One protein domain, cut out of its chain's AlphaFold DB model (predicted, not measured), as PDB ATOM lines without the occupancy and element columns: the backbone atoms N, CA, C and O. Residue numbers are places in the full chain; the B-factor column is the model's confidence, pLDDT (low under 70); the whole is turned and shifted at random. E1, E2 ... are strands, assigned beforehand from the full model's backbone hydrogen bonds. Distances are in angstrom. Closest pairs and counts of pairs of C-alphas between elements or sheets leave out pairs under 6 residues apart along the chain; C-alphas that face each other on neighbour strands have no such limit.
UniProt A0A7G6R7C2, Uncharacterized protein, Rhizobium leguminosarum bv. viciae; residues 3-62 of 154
ATOM      1  N   ILE A   3      21.805 -13.728  36.833       80.44
ATOM      2  CA  ILE A   3      21.326 -12.743  37.811       80.44
ATOM      3  C   ILE A   3      22.346 -12.619  38.938       80.44
ATOM      4  O   ILE A   3      22.710 -13.619  39.559       80.44
ATOM      5  N   PHE A   4      22.773 -11.393  39.229       83.12
ATOM      6  CA  PHE A   4      23.598 -11.080  40.391       83.12
ATOM      7  C   PHE A   4      22.826 -10.202  41.365       83.12
ATOM      8  O   PHE A   4      22.151  -9.256  40.965       83.12
ATOM      9  N   TYR A   5      22.978 -10.494  42.651       86.69
ATOM     10  CA  TYR A   5      22.379  -9.720  43.729       86.69
ATOM     11  C   TYR A   5      23.469  -8.953  44.467       86.69
ATOM     12  O   TYR A   5      24.511  -9.517  44.810       86.69
ATOM     13  N   ILE A   6      23.225  -7.668  44.712       89.88
ATOM     14  CA  ILE A   6      24.122  -6.797  45.471       89.88
ATOM     15  C   ILE A   6      23.292  -6.080  46.534       89.88
ATOM     16  O   ILE A   6      22.273  -5.469  46.214       89.88
ATOM     17  N   GLY A   7      23.736  -6.150  47.788       90.75
ATOM     18  CA  GLY A   7      23.178  -5.330  48.860       90.75
ATOM     19  C   GLY A   7      23.792  -3.934  48.833       90.75
ATOM     20  O   GLY A   7      24.990  -3.803  48.584       90.75
ATOM     21  N   ILE A   8      22.991  -2.909  49.092       94.31
ATOM     22  CA  ILE A   8      23.432  -1.526  49.279       94.31
ATOM     23  C   ILE A   8      23.155  -1.165  50.735       94.31
ATOM     24  O   ILE A   8      22.004  -1.199  51.161       94.31
ATOM     25  N   ASN A   9      24.195  -0.902  51.528       93.31
ATOM     26  CA  ASN A   9      24.014  -0.562  52.941       93.31
ATOM     27  C   ASN A   9      23.500   0.881  53.120       93.31
ATOM     28  O   ASN A   9      23.374   1.645  52.164       93.31
ATOM     29  N   THR A  10      23.240   1.285  54.364       92.31
ATOM     30  CA  THR A  10      22.747   2.634  54.697       92.31
ATOM     31  C   THR A  10      23.722   3.766  54.343       92.31
ATOM     32  O   THR A  10      23.291   4.906  54.208       92.31
ATOM     33  N   ALA A  11      25.011   3.466  54.143       93.69
ATOM     34  CA  ALA A  11      26.024   4.410  53.665       93.69
ATOM     35  C   ALA A  11      26.148   4.446  52.124       93.69
ATOM     36  O   ALA A  11      26.954   5.204  51.587       93.69
ATOM     37  N   GLY A  12      25.366   3.637  51.398       91.44
ATOM     38  CA  GLY A  12      25.427   3.521  49.938       91.44
ATOM     39  C   GLY A  12      26.523   2.578  49.423       91.44
ATOM     40  O   GLY A  12      26.774   2.513  48.217       91.44
ATOM     41  N   GLU A  13      27.185   1.830  50.305       94.12
ATOM     42  CA  GLU A  13      28.256   0.909  49.938       94.12
ATOM     43  C   GLU A  13      27.699  -0.440  49.478       94.12
ATOM     44  O   GLU A  13      26.706  -0.957  49.999       94.12
ATOM     45  N   ARG A  14      28.381  -1.046  48.503       92.88
ATOM     46  CA  ARG A  14      28.021  -2.361  47.965       92.88
ATOM     47  C   ARG A  14      28.540  -3.457  48.880       92.88
ATOM     48  O   ARG A  14      29.745  -3.549  49.102       92.88
ATOM     49  N   ILE A  15      27.654  -4.348  49.305       92.00
ATOM     50  CA  ILE A  15      28.009  -5.514  50.106       92.00
ATOM     51  C   ILE A  15      27.595  -6.814  49.420       92.00
ATOM     52  O   ILE A  15      26.590  -6.896  48.704       92.00
ATOM     53  N   LYS A  16      28.389  -7.859  49.656       90.44
ATOM     54  CA  LYS A  16      28.047  -9.217  49.243       90.44
ATOM     55  C   LYS A  16      26.974  -9.761  50.180       90.44
ATOM     56  O   LYS A  16      27.153  -9.752  51.394       90.44
ATOM     57  N   LEU A  17      25.898 -10.280  49.605       87.81
ATOM     58  CA  LEU A  17      24.850 -10.953  50.361       87.81
ATOM     59  C   LEU A  17      25.250 -12.426  50.565       87.81
ATOM     60  O   LEU A  17      25.474 -13.123  49.571       87.81
ATOM     61  N   PRO A  18      25.388 -12.915  51.812       85.31
ATOM     62  CA  PRO A  18      25.723 -14.317  52.074       85.31
ATOM     63  C   PRO A  18      24.582 -15.260  51.674       85.31
ATOM     64  O   PRO A  18      24.828 -16.391  51.265       85.31
ATOM     65  N   GLN A  19      23.344 -14.771  51.756       90.19
ATOM     66  CA  GLN A  19      22.128 -15.469  51.373       90.19
ATOM     67  C   GLN A  19      21.110 -14.451  50.845       90.19
ATOM     68  O   GLN A  19      21.176 -13.266  51.175       90.19
ATOM     69  N   ILE A  20      20.183 -14.922  50.009       89.81
ATOM     70  CA  ILE A  20      19.132 -14.112  49.390       89.81
ATOM     71  C   ILE A  20      17.768 -14.571  49.899       89.81
ATOM     72  O   ILE A  20      17.440 -15.755  49.769       89.81
ATOM     73  N   SER A  21      16.989 -13.626  50.433       90.12
ATOM     74  CA  SER A  21      15.582 -13.841  50.777       90.12
ATOM     75  C   SER A  21      14.764 -14.232  49.547       90.12
ATOM     76  O   SER A  21      15.038 -13.768  48.435       90.12
ATOM     77  N   SER A  22      13.747 -15.074  49.725       88.81
ATOM     78  CA  SER A  22      12.825 -15.435  48.643       88.81
ATOM     79  C   SER A  22      12.072 -14.225  48.068       88.81
ATOM     80  O   SER A  22      11.827 -14.199  46.859       88.81
ATOM     81  N   PHE A  23      11.809 -13.191  48.874       85.31
ATOM     82  CA  PHE A  23      11.144 -11.947  48.452       85.31
ATOM     83  C   PHE A  23      11.956 -11.130  47.451       85.31
ATOM     84  O   PHE A  23      11.389 -10.436  46.611       85.31
ATOM     85  N   TRP A  24      13.283 -11.223  47.517       85.56
ATOM     86  CA  TRP A  24      14.186 -10.437  46.675       85.56
ATOM     87  C   TRP A  24      14.516 -11.120  45.356       85.56
ATOM     88  O   TRP A  24      15.141 -10.509  44.485       85.56
ATOM     89  N   ARG A  25      14.158 -12.401  45.209       83.88
ATOM     90  CA  ARG A  25      14.482 -13.165  44.007       83.88
ATOM     91  C   ARG A  25      13.797 -12.533  42.809       83.88
ATOM     92  O   ARG A  25      12.600 -12.260  42.833       83.88
ATOM     93  N   TYR A  26      14.576 -12.333  41.752       74.50
ATOM     94  CA  TYR A  26      14.088 -11.793  40.496       74.50
ATOM     95  C   TYR A  26      12.872 -12.589  40.001       74.50
ATOM     96  O   TYR A  26      12.959 -13.801  39.791       74.50
ATOM     97  N   LYS A  27      11.749 -11.891  39.807       67.31
ATOM     98  CA  LYS A  27      10.545 -12.411  39.157       67.31
ATOM     99  C   LYS A  27      10.425 -11.722  37.792       67.31
ATOM    100  O   LYS A  27      10.268 -10.501  37.771       67.31
ATOM    101  N   PRO A  28      10.537 -12.446  36.664       61.34
ATOM    102  CA  PRO A  28      10.407 -11.834  35.347       61.34
ATOM    103  C   PRO A  28       9.009 -11.230  35.186       61.34
ATOM    104  O   PRO A  28       8.006 -11.869  35.497       61.34
ATOM    105  N   SER A  29       8.947  -9.990  34.704       50.66
ATOM    106  CA  SER A  29       7.708  -9.213  34.580       50.66
ATOM    107  C   SER A  29       6.806  -9.661  33.423       50.66
ATOM    108  O   SER A  29       5.625  -9.323  33.408       50.66
ATOM    109  N   SER A  30       7.329 -10.416  32.454       45.50
ATOM    110  CA  SER A  30       6.545 -11.035  31.381       45.50
ATOM    111  C   SER A  30       7.327 -12.148  30.676       45.50
ATOM    112  O   SER A  30       8.537 -12.047  30.465       45.50
ATOM    113  N   ILE A  31       6.616 -13.206  30.283       53.75
ATOM    114  CA  ILE A  31       7.039 -14.116  29.213       53.75
ATOM    115  C   ILE A  31       6.495 -13.484  27.929       53.75
ATOM    116  O   ILE A  31       5.278 -13.380  27.781       53.75
ATOM    117  N   GLN A  32       7.355 -13.006  27.029       48.25
ATOM    118  CA  GLN A  32       6.887 -12.578  25.710       48.25
ATOM    119  C   GLN A  32       6.766 -13.826  24.834       48.25
ATOM    120  O   GLN A  32       7.717 -14.597  24.717       48.25
ATOM    121  N   LEU A  33       5.593 -14.067  24.248       46.22
ATOM    122  CA  LEU A  33       5.467 -15.051  23.172       46.22
ATOM    123  C   LEU A  33       6.303 -14.565  21.985       46.22
ATOM    124  O   LEU A  33       6.387 -13.358  21.752       46.22
ATOM    125  N   ALA A  34       6.952 -15.488  21.278       50.88
ATOM    126  CA  ALA A  34       7.738 -15.113  20.115       50.88
ATOM    127  C   ALA A  34       6.845 -14.476  19.045       50.88
ATOM    128  O   ALA A  34       5.731 -14.952  18.818       50.88
ATOM    129  N   ASP A  35       7.321 -13.390  18.430       49.69
ATOM    130  CA  ASP A  35       6.640 -12.766  17.298       49.69
ATOM    131  C   ASP A  35       6.645 -13.769  16.130       49.69
ATOM    132  O   ASP A  35       7.724 -14.185  15.697       49.69
ATOM    133  N   PRO A  36       5.476 -14.227  15.649       50.28
ATOM    134  CA  PRO A  36       5.403 -15.229  14.592       50.28
ATOM    135  C   PRO A  36       5.989 -14.755  13.252       50.28
ATOM    136  O   PRO A  36       6.257 -15.601  12.400       50.28
ATOM    137  N   ASP A  37       6.207 -13.446  13.061       53.16
ATOM    138  CA  ASP A  37       6.818 -12.877  11.850       53.16
ATOM    139  C   ASP A  37       8.350 -12.725  11.931       53.16
ATOM    140  O   ASP A  37       8.986 -12.261  10.974       53.16
ATOM    141  N   ASP A  38       8.974 -13.147  13.036       54.50
ATOM    142  CA  ASP A  38      10.427 -13.134  13.204       54.50
ATOM    143  C   ASP A  38      11.081 -14.266  12.387       54.50
ATOM    144  O   ASP A  38      11.230 -15.413  12.820       54.50
ATOM    145  N   ARG A  39      11.436 -13.947  11.135       54.50
ATOM    146  CA  ARG A  39      11.918 -14.910  10.124       54.50
ATOM    147  C   ARG A  39      13.255 -15.579  10.465       54.50
ATOM    148  O   ARG A  39      13.629 -16.524   9.770       54.50
ATOM    149  N   ASP A  40      13.947 -15.123  11.508       53.09
ATOM    150  CA  ASP A  40      15.238 -15.664  11.948       53.09
ATOM    151  C   ASP A  40      15.122 -16.742  13.049       53.09
ATOM    152  O   ASP A  40      16.136 -17.326  13.440       53.09
ATOM    153  N   ALA A  41      13.914 -17.073  13.535       47.28
ATOM    154  CA  ALA A  41      13.729 -18.034  14.632       47.28
ATOM    155  C   ALA A  41      12.692 -19.138  14.323       47.28
ATOM    156  O   ALA A  41      11.601 -19.164  14.901       47.28
ATOM    157  N   PRO A  42      13.011 -20.125  13.462       38.12
ATOM    158  CA  PRO A  42      12.121 -21.251  13.239       38.12
ATOM    159  C   PRO A  42      12.180 -22.164  14.473       38.12
ATOM    160  O   PRO A  42      13.143 -22.908  14.645       38.12
ATOM    161  N   HIS A  43      11.134 -22.113  15.310       41.12
ATOM    162  CA  HIS A  43      10.798 -23.053  16.403       41.12
ATOM    163  C   HIS A  43      11.084 -22.645  17.865       41.12
ATOM    164  O   HIS A  43      11.346 -23.522  18.690       41.12
ATOM    165  N   GLN A  44      10.954 -21.373  18.258       41.31
ATOM    166  CA  GLN A  44      10.864 -21.026  19.690       41.31
ATOM    167  C   GLN A  44       9.513 -20.389  20.023       41.31
ATOM    168  O   GLN A  44       9.148 -19.356  19.486       41.31
ATOM    169  N   THR A  45       8.746 -21.035  20.904       38.53
ATOM    170  CA  THR A  45       7.394 -20.621  21.324       38.53
ATOM    171  C   THR A  45       7.385 -19.589  22.457       38.53
ATOM    172  O   THR A  45       6.315 -19.205  22.918       38.53
ATOM    173  N   TYR A  46       8.549 -19.127  22.923       39.75
ATOM    174  CA  TYR A  46       8.671 -18.134  23.992       39.75
ATOM    175  C   TYR A  46      10.016 -17.395  23.931       39.75
ATOM    176  O   TYR A  46      11.064 -18.011  23.744       39.75
ATOM    177  N   TYR A  47       9.989 -16.084  24.174       41.78
ATOM    178  CA  TYR A  47      11.142 -15.278  24.557       41.78
ATOM    179  C   TYR A  47      11.128 -15.085  26.079       41.78
ATOM    180  O   TYR A  47      10.241 -14.445  26.649       41.78
ATOM    181  N   VAL A  48      12.148 -15.611  26.759       45.81
ATOM    182  CA  VAL A  48      12.521 -15.091  28.079       45.81
ATOM    183  C   VAL A  48      13.212 -13.757  27.814       45.81
ATOM    184  O   VAL A  48      14.212 -13.713  27.096       45.81
ATOM    185  N   THR A  49      12.675 -12.658  28.344       46.28
ATOM    186  CA  THR A  49      13.394 -11.381  28.333       46.28
ATOM    187  C   THR A  49      14.736 -11.589  29.040       46.28
ATOM    188  O   THR A  49      14.789 -12.014  30.189       46.28
ATOM    189  N   GLY A  50      15.823 -11.393  28.289       48.38
ATOM    190  CA  GLY A  50      17.181 -11.759  28.686       48.38
ATOM    191  C   GLY A  50      17.880 -12.534  27.574       48.38
ATOM    192  O   GLY A  50      17.809 -13.760  27.517       48.38
ATOM    193  N   ARG A  51      18.562 -11.815  26.669       53.47
ATOM    194  CA  ARG A  51      19.379 -12.440  25.614       53.47
ATOM    195  C   ARG A  51      20.300 -13.512  26.223       53.47
ATOM    196  O   ARG A  51      20.804 -13.322  27.333       53.47
ATOM    197  N   PRO A  52      20.598 -14.618  25.524       53.38
ATOM    198  CA  PRO A  52      21.708 -15.488  25.904       53.38
ATOM    199  C   PRO A  52      22.973 -14.637  26.123       53.38
ATOM    200  O   PRO A  52      23.378 -13.891  25.236       53.38
ATOM    201  N   GLY A  53      23.540 -14.671  27.334       60.06
ATOM    202  CA  GLY A  53      24.656 -13.805  27.745       60.06
ATOM    203  C   GLY A  53      24.288 -12.483  28.443       60.06
ATOM    204  O   GLY A  53      25.197 -11.762  28.844       60.06
ATOM    205  N   SER A  54      23.004 -12.152  28.640       68.56
ATOM    206  CA  SER A  54      22.607 -10.978  29.429       68.56
ATOM    207  C   SER A  54      22.880 -11.179  30.922       68.56
ATOM    208  O   SER A  54      22.637 -12.259  31.482       68.56
ATOM    209  N   ILE A  55      23.386 -10.118  31.548       69.81
ATOM    210  CA  ILE A  55      23.635 -10.014  32.982       69.81
ATOM    211  C   ILE A  55      22.660  -8.985  33.545       69.81
ATOM    212  O   ILE A  55      22.709  -7.829  33.131       69.81
ATOM    213  N   ASP A  56      21.854  -9.385  34.526       75.06
ATOM    214  CA  ASP A  56      21.021  -8.462  35.295       75.06
ATOM    215  C   ASP A  56      21.530  -8.357  36.731       75.06
ATOM    216  O   ASP A  56      21.918  -9.345  37.363       75.06
ATOM    217  N   ILE A  57      21.542  -7.129  37.247       79.00
ATOM    218  CA  ILE A  57      21.999  -6.818  38.602       79.00
ATOM    219  C   ILE A  57      20.809  -6.314  39.409       79.00
ATOM    220  O   ILE A  57      20.351  -5.185  39.212       79.00
ATOM    221  N   VAL A  58      20.365  -7.129  40.360       82.81
ATOM    222  CA  VAL A  58      19.340  -6.770  41.339       82.81
ATOM    223  C   VAL A  58      20.021  -6.109  42.535       82.81
ATOM    224  O   VAL A  58      20.919  -6.686  43.153       82.81
ATOM    225  N   ARG A  59      19.612  -4.877  42.846       86.88
ATOM    226  CA  ARG A  59      20.117  -4.103  43.988       86.88
ATOM    227  C   ARG A  59      19.076  -4.104  45.092       86.88
ATOM    228  O   ARG A  59      17.928  -3.760  44.831       86.88
ATOM    229  N   ILE A  60      19.491  -4.489  46.292       90.38
ATOM    230  CA  ILE A  60      18.638  -4.515  47.478       90.38
ATOM    231  C   ILE A  60      19.123  -3.421  48.420       90.38
ATOM    232  O   ILE A  60      20.247  -3.491  48.911       90.38
ATOM    233  N   GLU A  61      18.288  -2.410  48.647       93.81
ATOM    234  CA  GLU A  61      18.549  -1.369  49.642       93.81
ATOM    235  C   GLU A  61      18.341  -1.964  51.031       93.81
ATOM    236  O   GLU A  61      17.251  -2.435  51.358       93.81
ATOM    237  N   LEU A  62      19.396  -1.975  51.837       94.06
ATOM    238  CA  LEU A  62      19.391  -2.597  53.149       94.06
ATOM    239  C   LEU A  62      19.187  -1.565  54.257       94.06
ATOM    240  O   LEU A  62      19.597  -0.402  54.153       94.06
TER     241      LEU A  62
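This is residues 3 to 62 of the 154 residues of an uncharacterized protein of Rhizobium leguminosarum bv. viciae (UniProt A0A7G6R7C2). With little regular structure, this is a rod: a two-stranded parallel ribbon, E1 beside E2, at one end, and a long loop that runs out from it and folds back, residues 37 to 42 standing free at its tip. The 60 printed residues hold no named helix and two named strands, E1 then E2, class all strand, with 13 residues in them. The whole is extended, radius of gyration of the C-alphas 16.4 A, spanning 49 by 20 by 16 A.

Look first at E1, residues 3 to 8, and E2, residues 55 to 61, parallel neighbours at 26 degrees. C-alphas 5 and 58 face each other at 4.9 A; N 8 and O 60 are within hydrogen-bond range at 2.8 A, as are N 58 and O 4 at 2.8 A. Outward, residues 7 to 8 of E1 pair with residues 14 to 15, antiparallel, and residues 31 to 32 with 47 to 48, antiparallel.

Find C-alpha 3 at (21.326, -12.743, 37.811); E1 runs 16.2 A from there. E2 runs 19.4 A to C-alpha 61 at (18.549, -1.369, 49.642).

The farthest C-alphas, of Ala 11 and Pro 42, are 49.9 A apart. The printed part has no cut; the link E1 to E2 is long, 46 residues. In the B-factor column, residues 27 to 55 are under 70.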